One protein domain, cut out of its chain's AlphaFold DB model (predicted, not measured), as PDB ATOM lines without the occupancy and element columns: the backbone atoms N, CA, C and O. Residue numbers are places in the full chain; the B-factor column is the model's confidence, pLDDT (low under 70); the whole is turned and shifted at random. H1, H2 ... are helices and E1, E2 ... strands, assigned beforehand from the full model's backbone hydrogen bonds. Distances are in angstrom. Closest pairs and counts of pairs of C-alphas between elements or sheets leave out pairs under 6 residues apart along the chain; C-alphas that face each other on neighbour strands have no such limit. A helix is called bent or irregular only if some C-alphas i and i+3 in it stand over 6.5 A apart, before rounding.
ATOM      1  N   ARG A  36      39.312  28.034  -2.276       58.38
ATOM      2  CA  ARG A  36      39.611  29.169  -3.177       58.38
ATOM      3  C   ARG A  36      38.728  30.390  -2.934       58.38
ATOM      4  O   ARG A  36      39.198  31.512  -3.082       58.38
ATOM      5  N   ALA A  37      37.467  30.194  -2.546       58.47
ATOM      6  CA  ALA A  37      36.556  31.309  -2.278       58.47
ATOM      7  C   ALA A  37      37.029  32.162  -1.086       58.47
ATOM      8  O   ALA A  37      36.885  33.381  -1.093       58.47
ATOM      9  N   ARG A  38      37.658  31.534  -0.085       65.19
ATOM     10  CA  ARG A  38      38.193  32.224   1.099       65.19
ATOM     11  C   ARG A  38      39.446  33.047   0.778       65.19
ATOM     12  O   ARG A  38      39.616  34.142   1.314       65.19
ATOM     13  N   GLN A  39      40.270  32.557  -0.146       64.69
ATOM     14  CA  GLN A  39      41.532  33.178  -0.573       64.69
ATOM     15  C   GLN A  39      41.348  34.492  -1.354       64.69
ATOM     16  O   GLN A  39      42.292  35.261  -1.482       64.69
ATOM     17  N   LEU A  40      40.143  34.775  -1.859       68.44
ATOM     18  CA  LEU A  40      39.830  36.026  -2.565       68.44
ATOM     19  C   LEU A  40      39.220  37.105  -1.658       68.44
ATOM     20  O   LEU A  40      38.876  38.184  -2.136       68.44
ATOM     21  N   SER A  41      39.072  36.835  -0.360       80.38
ATOM     22  CA  SER A  41      38.503  37.804   0.579       80.38
ATOM     23  C   SER A  41      39.462  38.966   0.864       80.38
ATOM     24  O   SER A  41      40.682  38.797   0.892       80.38
ATOM     25  N   GLU A  42      38.915  40.149   1.153       85.62
ATOM     26  CA  GLU A  42      39.708  41.305   1.605       85.62
ATOM     27  C   GLU A  42      40.539  40.982   2.855       85.62
ATOM     28  O   GLU A  42      41.645  41.489   3.025       85.62
ATOM     29  N   SER A  43      40.034  40.103   3.723       85.25
ATOM     30  CA  SER A  43      40.738  39.653   4.925       85.25
ATOM     31  C   SER A  43      41.997  38.842   4.609       85.25
ATOM     32  O   SER A  43      42.985  38.976   5.323       85.25
ATOM     33  N   PHE A  44      42.007  38.059   3.524       88.50
ATOM     34  CA  PHE A  44      43.213  37.349   3.086       88.50
ATOM     35  C   PHE A  44      44.297  38.327   2.611       88.50
ATOM     36  O   PHE A  44      45.465  38.178   2.964       88.50
ATOM     37  N   GLN A  45      43.912  39.378   1.879       91.06
ATOM     38  CA  GLN A  45      44.851  40.392   1.377       91.06
ATOM     39  C   GLN A  45      45.511  41.210   2.498       91.06
ATOM     40  O   GLN A  45      46.589  41.765   2.298       91.06
ATOM     41  N   LYS A  46      44.889  41.265   3.684       92.19
ATOM     42  CA  LYS A  46      45.447  41.918   4.880       92.19
ATOM     43  C   LYS A  46      46.534  41.094   5.571       92.19
ATOM     44  O   LYS A  46      47.243  41.635   6.418       92.19
ATOM     45  N   LEU A  47      46.675  39.806   5.246       90.00
ATOM     46  CA  LEU A  47      47.755  38.988   5.792       90.00
ATOM     47  C   LEU A  47      49.115  39.443   5.233       90.00
ATOM     48  O   LEU A  47      49.186  39.853   4.073       90.00
ATOM     49  N   PRO A  48      50.216  39.312   5.994       93.31
ATOM     50  CA  PRO A  48      51.564  39.479   5.455       93.31
ATOM     51  C   PRO A  48      51.801  38.560   4.251       93.31
ATOM     52  O   PRO A  48      51.333  37.423   4.243       93.31
ATOM     53  N   SER A  49      52.567  39.011   3.255       92.00
ATOM     54  CA  SER A  49      52.822  38.244   2.021       92.00
ATOM     55  C   SER A  49      53.407  36.851   2.285       92.00
ATOM     56  O   SER A  49      53.056  35.885   1.610       92.00
ATOM     57  N   GLU A  50      54.264  36.731   3.298       90.69
ATOM     58  CA  GLU A  50      54.821  35.450   3.730       90.69
ATOM     59  C   GLU A  50      53.738  34.511   4.280       90.69
ATOM     60  O   GLU A  50      53.673  33.340   3.902       90.69
ATOM     61  N   ALA A  51      52.843  35.031   5.126       89.56
ATOM     62  CA  ALA A  51      51.724  34.266   5.663       89.56
ATOM     63  C   ALA A  51      50.758  33.848   4.548       89.56
ATOM     64  O   ALA A  51      50.346  32.693   4.512       89.56
ATOM     65  N   GLN A  52      50.467  34.734   3.588       91.62
ATOM     66  CA  GLN A  52      49.660  34.394   2.412       91.62
ATOM     67  C   GLN A  52      50.250  33.184   1.673       91.62
ATOM     68  O   GLN A  52      49.539  32.213   1.424       91.62
ATOM     69  N   ALA A  53      51.553  33.195   1.375       90.19
ATOM     70  CA  ALA A  53      52.206  32.110   0.644       90.19
ATOM     71  C   ALA A  53      52.146  30.755   1.377       90.19
ATOM     72  O   ALA A  53      51.949  29.729   0.722       90.19
ATOM     73  N   ARG A  54      52.292  30.743   2.711       90.12
ATOM     74  CA  ARG A  54      52.159  29.526   3.539       90.12
ATOM     75  C   ARG A  54      50.718  29.030   3.599       90.12
ATOM     76  O   ARG A  54      50.439  27.868   3.311       90.12
ATOM     77  N   VAL A  55      49.785  29.932   3.878       88.56
ATOM     78  CA  VAL A  55      48.354  29.631   3.989       88.56
ATOM     79  C   VAL A  55      47.792  29.055   2.685       88.56
ATOM     80  O   VAL A  55      46.998  28.118   2.719       88.56
ATOM     81  N   LEU A  56      48.241  29.540   1.519       87.19
ATOM     82  CA  LEU A  56      47.854  28.973   0.217       87.19
ATOM     83  C   LEU A  56      48.259  27.500   0.050       87.19
ATOM     84  O   LEU A  56      47.622  26.786  -0.725       87.19
ATOM     85  N   LYS A  57      49.294  27.053   0.767       85.75
ATOM     86  CA  LYS A  57      49.775  25.666   0.790       85.75
ATOM     87  C   LYS A  57      49.139  24.828   1.906       85.75
ATOM     88  O   LYS A  57      49.465  23.650   2.022       85.75
ATOM     89  N   GLY A  58      48.253  25.413   2.717       87.56
ATOM     90  CA  GLY A  58      47.689  24.765   3.903       87.56
ATOM     91  C   GLY A  58      48.675  24.668   5.074       87.56
ATOM     92  O   GLY A  58      48.516  23.817   5.944       87.56
ATOM     93  N   GLU A  59      49.712  25.509   5.090       90.31
ATOM     94  CA  GLU A  59      50.736  25.529   6.136       90.31
ATOM     95  C   GLU A  59      50.418  26.605   7.186       90.31
ATOM     96  O   GLU A  59      50.030  27.724   6.846       90.31
ATOM     97  N   ILE A  60      50.643  26.282   8.462       94.25
ATOM     98  CA  ILE A  60      50.513  27.198   9.607       94.25
ATOM     99  C   ILE A  60      51.819  27.238  10.408       94.25
ATOM    100  O   ILE A  60      52.613  26.298  10.356       94.25
ATOM    101  N   ALA A  61      52.046  28.314  11.155       94.56
ATOM    102  CA  ALA A  61      53.222  28.507  11.996       94.56
ATOM    103  C   ALA A  61      52.867  29.193  13.322       94.56
ATOM    104  O   ALA A  61      51.788  29.762  13.494       94.56
ATOM    105  N   LEU A  62      53.808  29.149  14.269       96.56
ATOM    106  CA  LEU A  62      53.712  29.916  15.510       96.56
ATOM    107  C   LEU A  62      53.616  31.416  15.197       96.56
ATOM    108  O   LEU A  62      54.294  31.916  14.300       96.56
ATOM    109  N   GLY A  63      52.776  32.131  15.945       95.31
ATOM    110  CA  GLY A  63      52.506  33.554  15.724       95.31
ATOM    111  C   GLY A  63      51.454  33.863  14.649       95.31
ATOM    112  O   GLY A  63      51.052  35.023  14.516       95.31
ATOM    113  N   ASP A  64      50.959  32.869  13.909       95.25
ATOM    114  CA  ASP A  64      49.847  33.089  12.977       95.25
ATOM    115  C   ASP A  64      48.584  33.535  13.727       95.25
ATOM    116  O   ASP A  64      48.374  33.179  14.887       95.25
ATOM    117  N   SER A  65      47.747  34.354  13.083       96.19
ATOM    118  CA  SER A  65      46.451  34.731  13.654       96.19
ATOM    119  C   SER A  65      45.412  33.620  13.436       96.19
ATOM    120  O   SER A  65      45.572  32.806  12.516       96.19
ATOM    121  N   PRO A  66      44.319  33.585  14.219       96.06
ATOM    122  CA  PRO A  66      43.202  32.674  13.980       96.06
ATOM    123  C   PRO A  66      42.670  32.727  12.543       96.06
ATOM    124  O   PRO A  66      42.346  31.684  11.975       96.06
ATOM    125  N   GLU A  67      42.632  33.907  11.910       94.06
ATOM    126  CA  GLU A  67      42.204  34.023  10.510       94.06
ATOM    127  C   GLU A  67      43.170  33.328   9.551       94.06
ATOM    128  O   GLU A  67      42.725  32.630   8.642       94.06
ATOM    129  N   ALA A  68      44.485  33.479   9.746       93.38
ATOM    130  CA  ALA A  68      45.478  32.794   8.919       93.38
ATOM    131  C   ALA A  68      45.328  31.269   9.028       93.38
ATOM    132  O   ALA A  68      45.302  30.575   8.009       93.38
ATOM    133  N   VAL A  69      45.127  30.755  10.246       94.38
ATOM    134  CA  VAL A  69      44.860  29.327  10.481       94.38
ATOM    135  C   VAL A  69      43.563  28.891   9.794       94.38
ATOM    136  O   VAL A  69      43.545  27.860   9.122       94.38
ATOM    137  N   TYR A  70      42.498  29.690   9.891       92.62
ATOM    138  CA  TYR A  70      41.229  29.417   9.216       92.62
ATOM    139  C   TYR A  70      41.362  29.384   7.689       92.62
ATOM    140  O   TYR A  70      40.741  28.558   7.019       92.62
ATOM    141  N   PHE A  71      42.176  30.264   7.109       88.94
ATOM    142  CA  PHE A  71      42.424  30.239   5.672       88.94
ATOM    143  C   PHE A  71      43.223  29.006   5.237       88.94
ATOM    144  O   PHE A  71      42.977  28.508   4.140       88.94
ATOM    145  N   ALA A  72      44.139  28.515   6.077       89.88
ATOM    146  CA  ALA A  72      45.008  27.384   5.754       89.88
ATOM    147  C   ALA A  72      44.308  26.032   5.938       89.88
ATOM    148  O   ALA A  72      44.413  25.151   5.090       89.88
ATOM    149  N   LEU A  73      43.607  25.858   7.061       90.81
ATOM    150  CA  LEU A  73      43.057  24.564   7.485       90.81
ATOM    151  C   LEU A  73      41.533  24.503   7.407       90.81
ATOM    152  O   LEU A  73      40.939  23.426   7.419       90.81
ATOM    153  N   GLY A  74      40.887  25.656   7.297       90.44
ATOM    154  CA  GLY A  74      39.447  25.769   7.238       90.44
ATOM    155  C   GLY A  74      38.772  25.825   8.602       90.44
ATOM    156  O   GLY A  74      39.299  26.385   9.556       90.44
ATOM    157  N   THR A  75      37.541  25.317   8.663       91.62
ATOM    158  CA  THR A  75      36.763  25.325   9.906       91.62
ATOM    159  C   THR A  75      37.279  24.205  10.814       91.62
ATOM    160  O   THR A  75      37.375  23.075  10.331       91.62
ATOM    161  N   PRO A  76      37.592  24.473  12.094       94.19
ATOM    162  CA  PRO A  76      38.004  23.421  13.014       94.19
ATOM    163  C   PRO A  76      36.867  22.431  13.284       94.19
ATOM    164  O   PRO A  76      35.689  22.789  13.243       94.19
ATOM    165  N   SER A  77      37.229  21.183  13.579       93.00
ATOM    166  CA  SER A  77      36.290  20.126  13.968       93.00
ATOM    167  C   SER A  77      35.663  20.415  15.334       93.00
ATOM    168  O   SER A  77      34.480  20.150  15.542       93.00
ATOM    169  N   SER A  78      36.439  20.990  16.253       94.12
ATOM    170  CA  SER A  78      35.955  21.485  17.538       94.12
ATOM    171  C   SER A  78      36.791  22.666  18.031       94.12
ATOM    172  O   SER A  78      37.937  22.864  17.621       94.12
ATOM    173  N   ILE A  79      36.189  23.467  18.908       96.31
ATOM    174  CA  ILE A  79      36.845  24.568  19.613       96.31
ATOM    175  C   ILE A  79      36.586  24.358  21.103       96.31
ATOM    176  O   ILE A  79      35.430  24.335  21.528       96.31
ATOM    177  N   GLU A  80      37.647  24.201  21.884       95.94
ATOM    178  CA  GLU A  80      37.600  24.106  23.344       95.94
ATOM    179  C   GLU A  80      38.202  25.373  23.956       95.94
ATOM    180  O   GLU A  80      39.175  25.908  23.433       95.94
ATOM    181  N   VAL A  81      37.639  25.878  25.054       95.50
ATOM    182  CA  VAL A  81      38.217  27.010  25.794       95.50
ATOM    183  C   VAL A  81      38.860  26.480  27.065       95.50
ATOM    184  O   VAL A  81      38.172  25.979  27.956       95.50
ATOM    185  N   ILE A  82      40.181  26.604  27.158       92.88
ATOM    186  CA  ILE A  82      40.944  26.179  28.327       92.88
ATOM    187  C   ILE A  82      40.915  27.299  29.369       92.88
ATOM    188  O   ILE A  82      41.503  28.361  29.179       92.88
ATOM    189  N   ASN A  83      40.257  27.037  30.500       90.50
ATOM    190  CA  ASN A  83      40.134  27.965  31.634       90.50
ATOM    191  C   ASN A  83      41.172  27.707  32.749       90.50
ATOM    192  O   ASN A  83      40.979  28.133  33.883       90.50
ATOM    193  N   THR A  84      42.240  26.952  32.476       78.56
ATOM    194  CA  THR A  84      43.200  26.494  33.504       78.56
ATOM    195  C   THR A  84      44.304  27.502  33.832       78.56
ATOM    196  O   THR A  84      45.100  27.257  34.735       78.56
ATOM    197  N   THR A  85      44.366  28.625  33.117       70.75
ATOM    198  CA  THR A  85      45.346  29.699  33.332       70.75
ATOM    199  C   THR A  85      44.624  31.009  33.643       70.75
ATOM    200  O   THR A  85      43.418  31.111  33.430       70.75
ATOM    201  N   GLU A  86      45.348  32.021  34.134       82.06
ATOM    202  CA  GLU A  86      44.789  33.360  34.412       82.06
ATOM    203  C   GLU A  86      44.093  33.990  33.192       82.06
ATOM    204  O   GLU A  86      43.230  34.856  33.343       82.06
ATOM    205  N   HIS A  87      44.427  33.525  31.986       86.62
ATOM    206  CA  HIS A  87      43.856  33.989  30.732       86.62
ATOM    207  C   HIS A  87      43.232  32.817  29.957       86.62
ATOM    208  O   HIS A  87      43.955  32.034  29.329       86.62
ATOM    209  N   PRO A  88      41.891  32.685  29.985       91.75
ATOM    210  CA  PRO A  88      41.177  31.735  29.149       91.75
ATOM    211  C   PRO A  88      41.569  31.882  27.686       91.75
ATOM    212  O   PRO A  88      41.661  33.001  27.175       91.75
ATOM    213  N   HIS A  89      41.770  30.761  27.005       94.31
ATOM    214  CA  HIS A  89      42.169  30.792  25.608       94.31
ATOM    215  C   HIS A  89      41.621  29.604  24.808       94.31
ATOM    216  O   HIS A  89      41.384  28.533  25.375       94.31
ATOM    217  N   PRO A  90      41.369  29.782  23.497       96.88
ATOM    218  CA  PRO A  90      40.809  28.729  22.674       96.88
ATOM    219  C   PRO A  90      41.886  27.756  22.179       96.88
ATOM    220  O   PRO A  90      43.001  28.142  21.820       96.88
ATOM    221  N   VAL A  91      41.498  26.490  22.080       97.19
ATOM    222  CA  VAL A  91      42.203  25.430  21.365       97.19
ATOM    223  C   VAL A  91      41.302  24.937  20.251       97.19
ATOM    224  O   VAL A  91      40.160  24.541  20.479       97.19
ATOM    225  N   TRP A  92      41.807  24.998  19.026       97.25
ATOM    226  CA  TRP A  92      41.111  24.502  17.846       97.25
ATOM    227  C   TRP A  92      41.642  23.119  17.499       97.25
ATOM    228  O   TRP A  92      42.853  22.947  17.347       97.25
ATOM    229  N   SER A  93      40.749  22.152  17.328       95.44
ATOM    230  CA  SER A  93      41.107  20.787  16.947       95.44
ATOM    231  C   SER A  93      40.613  20.482  15.541       95.44
ATOM    232  O   SER A  93      39.464  20.755  15.193       95.44
ATOM    233  N   TYR A  94      41.483  19.883  14.737       92.94
ATOM    234  CA  TYR A  94      41.214  19.460  13.368       92.94
ATOM    235  C   TYR A  94      41.418  17.959  13.264       92.94
ATOM    236  O   TYR A  94      42.509  17.468  13.548       92.94
ATOM    237  N   HIS A  95      40.399  17.228  12.829       92.31
ATOM    238  CA  HIS A  95      40.533  15.803  12.542       92.31
ATOM    239  C   HIS A  95      41.132  15.600  11.156       92.31
ATOM    240  O   HIS A  95      40.848  16.347  10.218       92.31
ATOM    241  N   GLY A  96      41.978  14.587  11.021       90.06
ATOM    242  CA  GLY A  96      42.633  14.312   9.757       90.06
ATOM    243  C   GLY A  96      43.444  13.031   9.761       90.06
ATOM    244  O   GLY A  96      43.392  12.209  10.681       90.06
ATOM    245  N   LYS A  97      44.215  12.872   8.694       88.25
ATOM    246  CA  LYS A  97      45.151  11.760   8.519       88.25
ATOM    247  C   LYS A  97      46.563  12.291   8.331       88.25
ATOM    248  O   LYS A  97      46.760  13.340   7.716       88.25
ATOM    249  N   LEU A  98      47.537  11.540   8.831       86.50
ATOM    250  CA  LEU A  98      48.929  11.710   8.428       86.50
ATOM    251  C   LEU A  98      49.187  10.859   7.192       86.50
ATOM    252  O   LEU A  98      48.911   9.655   7.185       86.50
ATOM    253  N   GLU A  99      49.720  11.495   6.160       84.94
ATOM    254  CA  GLU A  99      50.255  10.825   4.984       84.94
ATOM    255  C   GLU A  99      51.769  10.961   4.966       84.94
ATOM    256  O   GLU A  99      52.304  12.054   5.146       84.94
ATOM    257  N   THR A 100      52.466   9.854   4.730       85.00
ATOM    258  CA  THR A 100      53.898   9.896   4.451       85.00
ATOM    259  C   THR A 100      54.097  10.331   3.003       85.00
ATOM    260  O   THR A 100      53.567   9.706   2.087       85.00
ATOM    261  N   VAL A 101      54.848  11.407   2.804       86.06
ATOM    262  CA  VAL A 101      55.192  11.969   1.500       86.06
ATOM    263  C   VAL A 101      56.703  11.913   1.307       86.06
ATOM    264  O   VAL A 101      57.463  12.242   2.214       86.06
ATOM    265  N   GLU A 102      57.135  11.496   0.122       90.50
ATOM    266  CA  GLU A 102      58.541  11.545  -0.277       90.50
ATOM    267  C   GLU A 102      58.882  12.962  -0.756       90.50
ATOM    268  O   GLU A 102      58.182  13.550  -1.590       90.50
ATOM    269  N   LEU A 103      59.934  13.539  -0.186       87.56
ATOM    270  CA  LEU A 103      60.465  14.846  -0.550       87.56
ATOM    271  C   LEU A 103      61.403  14.729  -1.769       87.56
ATOM    272  O   LEU A 103      61.936  13.654  -2.037       87.56
ATOM    273  N   PRO A 104      61.684  15.827  -2.501       91.12
ATOM    274  CA  PRO A 104      62.552  15.790  -3.688       91.12
ATOM    275  C   PRO A 104      63.981  15.277  -3.445       91.12
ATOM    276  O   PRO A 104      64.671  14.911  -4.391       91.12
ATOM    277  N   ASN A 105      64.441  15.284  -2.194       94.12
ATOM    278  CA  ASN A 105      65.739  14.762  -1.767       94.12
ATOM    279  C   ASN A 105      65.702  13.266  -1.380       94.12
ATOM    280  O   ASN A 105      66.722  12.745  -0.937       94.12
ATOM    281  N   GLY A 106      64.558  12.588  -1.527       93.31
ATOM    282  CA  GLY A 106      64.351  11.192  -1.132       93.31
ATOM    283  C   GLY A 106      64.067  10.988   0.362       93.31
ATOM    284  O   GLY A 106      63.949   9.850   0.814       93.31
ATOM    285  N   GLU A 107      63.963  12.060   1.155       92.94
ATOM    286  CA  GLU A 107      63.564  11.956   2.560       92.94
ATOM    287  C   GLU A 107      62.051  11.745   2.687       92.94
ATOM    288  O   GLU A 107      61.258  12.297   1.926       92.94
ATOM    289  N   MET A 108      61.635  10.972   3.688       87.12
ATOM    290  CA  MET A 108      60.221  10.751   3.990       87.12
ATOM    291  C   MET A 108      59.762  11.741   5.061       87.12
ATOM    292  O   MET A 108      60.342  11.795   6.146       87.12
ATOM    293  N   ALA A 109      58.699  12.490   4.780       86.44
ATOM    294  CA  ALA A 109      58.072  13.419   5.715       86.44
ATOM    295  C   ALA A 109      56.608  13.042   5.961       86.44
ATOM    296  O   ALA A 109      55.972  12.407   5.126       86.44
ATOM    297  N   GLU A 110      56.043  13.442   7.098       86.19
ATOM    298  CA  GLU A 110      54.609  13.299   7.357       86.19
ATOM    299  C   GLU A 110      53.891  14.618   7.062       86.19
ATOM    300  O   GLU A 110      54.300  15.687   7.516       86.19
ATOM    301  N   ARG A 111      52.797  14.543   6.306       85.88
ATOM    302  CA  ARG A 111      51.905  15.666   6.026       85.88
ATOM    303  C   ARG A 111      50.543  15.384   6.640       85.88
ATOM    304  O   ARG A 111      49.917  14.371   6.340       85.88
ATOM    305  N   PHE A 112      50.069  16.311   7.464       87.88
ATOM    306  CA  PHE A 112      48.696  16.292   7.954       87.88
ATOM    307  C   PHE A 112      47.740  16.755   6.853       87.88
ATOM    308  O   PHE A 112      47.959  17.794   6.231       87.88
ATOM    309  N   GLN A 113      46.678  15.989   6.623       86.75
ATOM    310  CA  GLN A 113      45.565  16.386   5.767       86.75
ATOM    311  C   GLN A 113      44.311  16.532   6.625       86.75
ATOM    312  O   GLN A 113      43.808  15.510   7.107       86.75
ATOM    313  N   PRO A 114      43.817  17.770   6.833       85.44
ATOM    314  CA  PRO A 114      42.561  17.978   7.527       85.44
ATOM    315  C   PRO A 114      41.430  17.364   6.710       85.44
ATOM    316  O   PRO A 114      41.368  17.502   5.486       85.44
ATOM    317  N   THR A 115      40.514  16.716   7.409       83.25
ATOM    318  CA  THR A 115      39.328  16.123   6.819       83.25
ATOM    319  C   THR A 115      38.111  16.837   7.387       83.25
ATOM    320  O   THR A 115      37.881  16.825   8.593       83.25
ATOM    321  N   THR A 116      37.321  17.472   6.521       70.25
ATOM    322  CA  THR A 116      36.062  18.121   6.924       70.25
ATOM    323  C   THR A 116      34.921  17.131   7.130       70.25
ATOM    324  O   THR A 116      33.999  17.419   7.885       70.25
ATOM    325  N   ASP A 117      34.997  15.962   6.495       64.31
ATOM    326  CA  ASP A 117      33.993  14.909   6.602       64.31
ATOM    327  C   ASP A 117      34.439  13.826   7.589       64.31
ATOM    328  O   ASP A 117      35.631  13.567   7.763       64.31
ATOM    329  N   MET A 118      33.486  13.142   8.226       54.47
ATOM    330  CA  MET A 118      33.787  11.916   8.966       54.47
ATOM    331  C   MET A 118      34.280  10.847   7.981       54.47
ATOM    332  O   MET A 118      33.494  10.092   7.413       54.47
ATOM    333  N   VAL A 119      35.592  10.792   7.748       55.69
ATOM    334  CA  VAL A 119      36.198   9.745   6.929       55.69
ATOM    335  C   VAL A 119      36.352   8.506   7.790       55.69
ATOM    336  O   VAL A 119      37.125   8.472   8.746       55.69
ATOM    337  N   PHE A 120      35.617   7.463   7.419       61.44
ATOM    338  CA  PHE A 120      35.898   6.120   7.892       61.44
ATOM    339  C   PHE A 120      37.291   5.723   7.397       61.44
ATOM    340  O   PHE A 120      37.479   5.439   6.213       61.44
ATOM    341  N   ILE A 121      38.280   5.741   8.290       61.19
ATOM    342  CA  ILE A 121      39.620   5.235   7.997       61.19
ATOM    343  C   ILE A 121      39.583   3.727   8.268       61.19
ATOM    344  O   ILE A 121      39.476   3.321   9.429       61.19
ATOM    345  N   PRO A 122      39.623   2.871   7.229       58.44
ATOM    346  CA  PRO A 122      39.615   1.436   7.441       58.44
ATOM    347  C   PRO A 122      40.877   1.035   8.221       58.44
ATOM    348  O   PRO A 122      41.968   1.501   7.886       58.44
ATOM    349  N   PRO A 123      40.781   0.118   9.199       61.00
ATOM    350  CA  PRO A 123      41.904  -0.233  10.077       61.00
ATOM    351  C   PRO A 123      43.080  -0.937   9.369       61.00
ATOM    352  O   PRO A 123      44.080  -1.251  10.003       61.00
ATOM    353  N   TRP A 124      42.964  -1.189   8.064       65.81
ATOM    354  CA  TRP A 124      43.913  -1.941   7.240       65.81
ATOM    355  C   TRP A 124      44.733  -1.031   6.305       65.81
ATOM    356  O   TRP A 124      45.660  -1.505   5.656       65.81
ATOM    357  N   GLY A 125      44.397   0.263   6.212       62.19
ATOM    358  CA  GLY A 125      45.162   1.249   5.448       62.19
ATOM    359  C   GLY A 125      46.174   1.934   6.359       62.19
ATOM    360  O   GLY A 125      45.805   2.376   7.438       62.19
ATOM    361  N   GLY A 126      47.439   2.048   5.950       66.88
ATOM    362  CA  GLY A 126      48.529   2.617   6.765       66.88
ATOM    363  C   GLY A 126      48.352   4.075   7.237       66.88
ATOM    364  O   GLY A 126      49.258   4.617   7.866       66.88
ATOM    365  N   SER A 127      47.214   4.712   6.959       68.81
ATOM    366  CA  SER A 127      46.850   6.032   7.467       68.81
ATOM    367  C   SER A 127      46.395   5.944   8.923       68.81
ATOM    368  O   SER A 127      45.491   5.186   9.267       68.81
ATOM    369  N   LYS A 128      46.995   6.763   9.787       78.56
ATOM    370  CA  LYS A 128      46.591   6.881  11.192       78.56
ATOM    371  C   LYS A 128      45.677   8.091  11.346       78.56
ATOM    372  O   LYS A 128      46.063   9.196  10.960       78.56
ATOM    373  N   ALA A 129      44.494   7.871  11.916       82.12
ATOM    374  CA  ALA A 129      43.639   8.951  12.390       82.12
ATOM    375  C   ALA A 129      44.398   9.766  13.445       82.12
ATOM    376  O   ALA A 129      45.066   9.206  14.325       82.12
ATOM    377  N   CYS A 130      44.334  11.084  13.337       88.94
ATOM    378  CA  CYS A 130      44.977  11.992  14.274       88.94
ATOM    379  C   CYS A 130      44.218  13.313  14.333       88.94
ATOM    380  O   CYS A 130      43.510  13.678  13.390       88.94
ATOM    381  N   SER A 131      44.420  14.037  15.429       91.69
ATOM    382  CA  SER A 131      43.890  15.381  15.589       91.69
ATOM    383  C   SER A 131      45.041  16.371  15.699       91.69
ATOM    384  O   SER A 131      45.927  16.228  16.543       91.69
ATOM    385  N   LEU A 132      45.043  17.380  14.835       94.56
ATOM    386  CA  LEU A 132      45.928  18.533  14.940       94.56
ATOM    387  C   LEU A 132      45.267  19.561  15.854       94.56
ATOM    388  O   LEU A 132      44.164  20.019  15.569       94.56
ATOM    389  N   ASN A 133      45.939  19.928  16.939       95.81
ATOM    390  CA  ASN A 133      45.458  20.925  17.886       95.81
ATOM    391  C   ASN A 133      46.306  22.186  17.768       95.81
ATOM    392  O   ASN A 133      47.539  22.113  17.706       95.81
ATOM    393  N   VAL A 134      45.628  23.325  17.750       97.19
ATOM    394  CA  VAL A 134      46.223  24.652  17.636       97.19
ATOM    395  C   VAL A 134      45.744  25.477  18.820       97.19
ATOM    396  O   VAL A 134      44.558  25.778  18.937       97.19
ATOM    397  N   GLU A 135      46.665  25.804  19.714       96.81
ATOM    398  CA  GLU A 135      46.415  26.656  20.874       96.81
ATOM    399  C   GLU A 135      46.724  28.104  20.508       96.81
ATOM    400  O   GLU A 135      47.747  28.394  19.873       96.81
ATOM    401  N   PHE A 136      45.845  29.011  20.923       96.56
ATOM    402  CA  PHE A 136      46.033  30.439  20.729       96.56
ATOM    403  C   PHE A 136      46.297  31.110  22.066       96.56
ATOM    404  O   PHE A 136      45.646  30.792  23.047       96.56
ATOM    405  N   GLN A 137      47.207  32.075  22.110       95.38
ATOM    406  CA  GLN A 137      47.351  33.002  23.231       95.38
ATOM    407  C   GLN A 137      47.548  34.404  22.659       95.38
ATOM    408  O   GLN A 137      48.330  34.582  21.725       95.38
ATOM    409  N   ASN A 138      46.832  35.396  23.194       94.94
ATOM    410  CA  ASN A 138      46.843  36.774  22.681       94.94
ATOM    411  C   ASN A 138      46.556  36.856  21.164       94.94
ATOM    412  O   ASN A 138      47.267  37.544  20.436       94.94
ATOM    413  N   ASP A 139      45.559  36.100  20.683       95.38
ATOM    414  CA  ASP A 139      45.169  36.006  19.264       95.38
ATOM    415  C   ASP A 139      46.303  35.579  18.316       95.38
ATOM    416  O   ASP A 139      46.357  35.958  17.141       95.38
ATOM    417  N   ARG A 140      47.236  34.775  18.830       96.69
ATOM    418  CA  ARG A 140      48.372  34.231  18.084       96.69
ATOM    419  C   ARG A 140      48.542  32.756  18.391       96.69
ATOM    420  O   ARG A 140      48.367  32.344  19.534       96.69
ATOM    421  N   VAL A 141      48.923  31.963  17.394       96.69
ATOM    422  CA  VAL A 141      49.266  30.552  17.603       96.69
ATOM    423  C   VAL A 141      50.451  30.460  18.565       96.69
ATOM    424  O   VAL A 141      51.559  30.887  18.233       96.69
ATOM    425  N   SER A 142      50.217  29.890  19.746       96.69
ATOM    426  CA  SER A 142      51.239  29.664  20.773       96.69
ATOM    427  C   SER A 142      51.801  28.248  20.704       96.69
ATOM    428  O   SER A 142      52.982  28.032  20.986       96.69
ATOM    429  N   LYS A 143      50.969  27.276  20.309       96.50
ATOM    430  CA  LYS A 143      51.329  25.859  20.306       96.50
ATOM    431  C   LYS A 143      50.603  25.104  19.201       96.50
ATOM    432  O   LYS A 143      49.415  25.306  18.967       96.50
ATOM    433  N   ILE A 144      51.321  24.186  18.561       96.06
ATOM    434  CA  ILE A 144      50.786  23.264  17.557       96.06
ATOM    435  C   ILE A 144      51.219  21.858  17.958       96.06
ATOM    436  O   ILE A 144      52.408  21.625  18.189       96.06
ATOM    437  N   TYR A 145      50.280  20.923  18.068       95.12
ATOM    438  CA  TYR A 145      50.606  19.541  18.418       95.12
ATOM    439  C   TYR A 145      49.598  18.540  17.860       95.12
ATOM    440  O   TYR A 145      48.398  18.801  17.775       95.12
ATOM    441  N   LEU A 146      50.098  17.354  17.517       92.69
ATOM    442  CA  LEU A 146      49.277  16.221  17.107       92.69
ATOM    443  C   LEU A 146      48.903  15.396  18.339       92.69
ATOM    444  O   LEU A 146      49.778  14.929  19.071       92.69
ATOM    445  N   SER A 147      47.611  15.173  18.549       89.69
ATOM    446  CA  SER A 147      47.129  14.110  19.421       89.69
ATOM    447  C   SER A 147      46.785  12.898  18.564       89.69
ATOM    448  O   SER A 147      46.132  12.986  17.522       89.69
ATOM    449  N   LYS A 148      47.251  11.726  18.992       82.81
ATOM    450  CA  LYS A 148      46.713  10.478  18.459       82.81
ATOM    451  C   LYS A 148      45.324  10.330  19.054       82.81
ATOM    452  O   LYS A 148      45.187  10.468  20.271       82.81
ATOM    453  N   GLU A 149      44.327  10.024  18.230       70.88
ATOM    454  CA  GLU A 149      43.098   9.456  18.766       70.88
ATOM    455  C   GLU A 149      43.499   8.127  19.399       70.88
ATOM    456  O   GLU A 149      43.706   7.114  18.728       70.88
TER     457      GLU A 149
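Overview. This is residues 36 to 149 of the 169 residues of an uncharacterized protein of Opitutae bacterium (UniProt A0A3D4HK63). A strongly twisted sheet of five strands is built round the long, bent strand E2, with E1 and E3 along one side of it and the hairpin of E4 and E5 on the other. The short helix H4 packs on this sheet, and the small helices H1, H2 and H3 sit beyond H4, off the sheet. The printed part has 114 residues, with four named helices, then five named strands; the branched sheet is antiparallel and the class is mixed, helices and strands. The whole is compact, with a radius of gyration of the C-alphas of 15.3 A and spans of 42 by 35 by 27 A.

Along the chain. E2, residues 89 to 102, is 36.2 A long, from C-alpha 89 at (42.169, 30.792, 25.608), and bends by 63 degrees at residue 96. E1 is residues 78 to 82, E3 108 to 114, E4 128 to 137, 28.8 A, and E5 140 to 148, 23.8 A, ending at C-alpha 148 (46.713, 10.478, 18.459). H1 is residues 36 to 39, from C-alpha 36 at (39.611, 29.169, -3.177), H2 42 to 45, H3 49 to 55 and H4 66 to 73, 10.4 A.

Arrangement. E1, E2 and E3 form a meander, each strand the antiparallel neighbour of the one before; N 80 and O 91 are 2.9 A apart, N 99 and O 111 2.9 A. E4 is antiparallel to E2, with N 94 and O 132 2.8 A apart, and to E5, with N 133 and O 145 2.8 A apart. H4 is on the sheet at a height of 7.4 A, over none of the strands, but only just: 2 of its C-alphas fall on E5. H3 touches H4 at a steep tilt of 51 degrees, the same way, the closest C-alphas being those of Val 55 and Ala 72, 4.4 A. H1 and H2 are each close to H4 but not clearly touching, at 6.5 A from Arg 38 to Phe 71 and 7.6 A from Phe 44 to Phe 71 between closest C-alphas. In H3 and H4 every O i to N i+4 pair is within hydrogen-bond range; H1 and H2 are too short for such a pair.

Size, cuts and confidence. The C-alphas of Glu 86 and Gly 106, the two farthest apart, are 46.2 A from each other. The printed part has no cut, and the link from E3 to E4 is long, with 13 residues. Confidence is under 70 for residues 36 to 40 and 117 to 127.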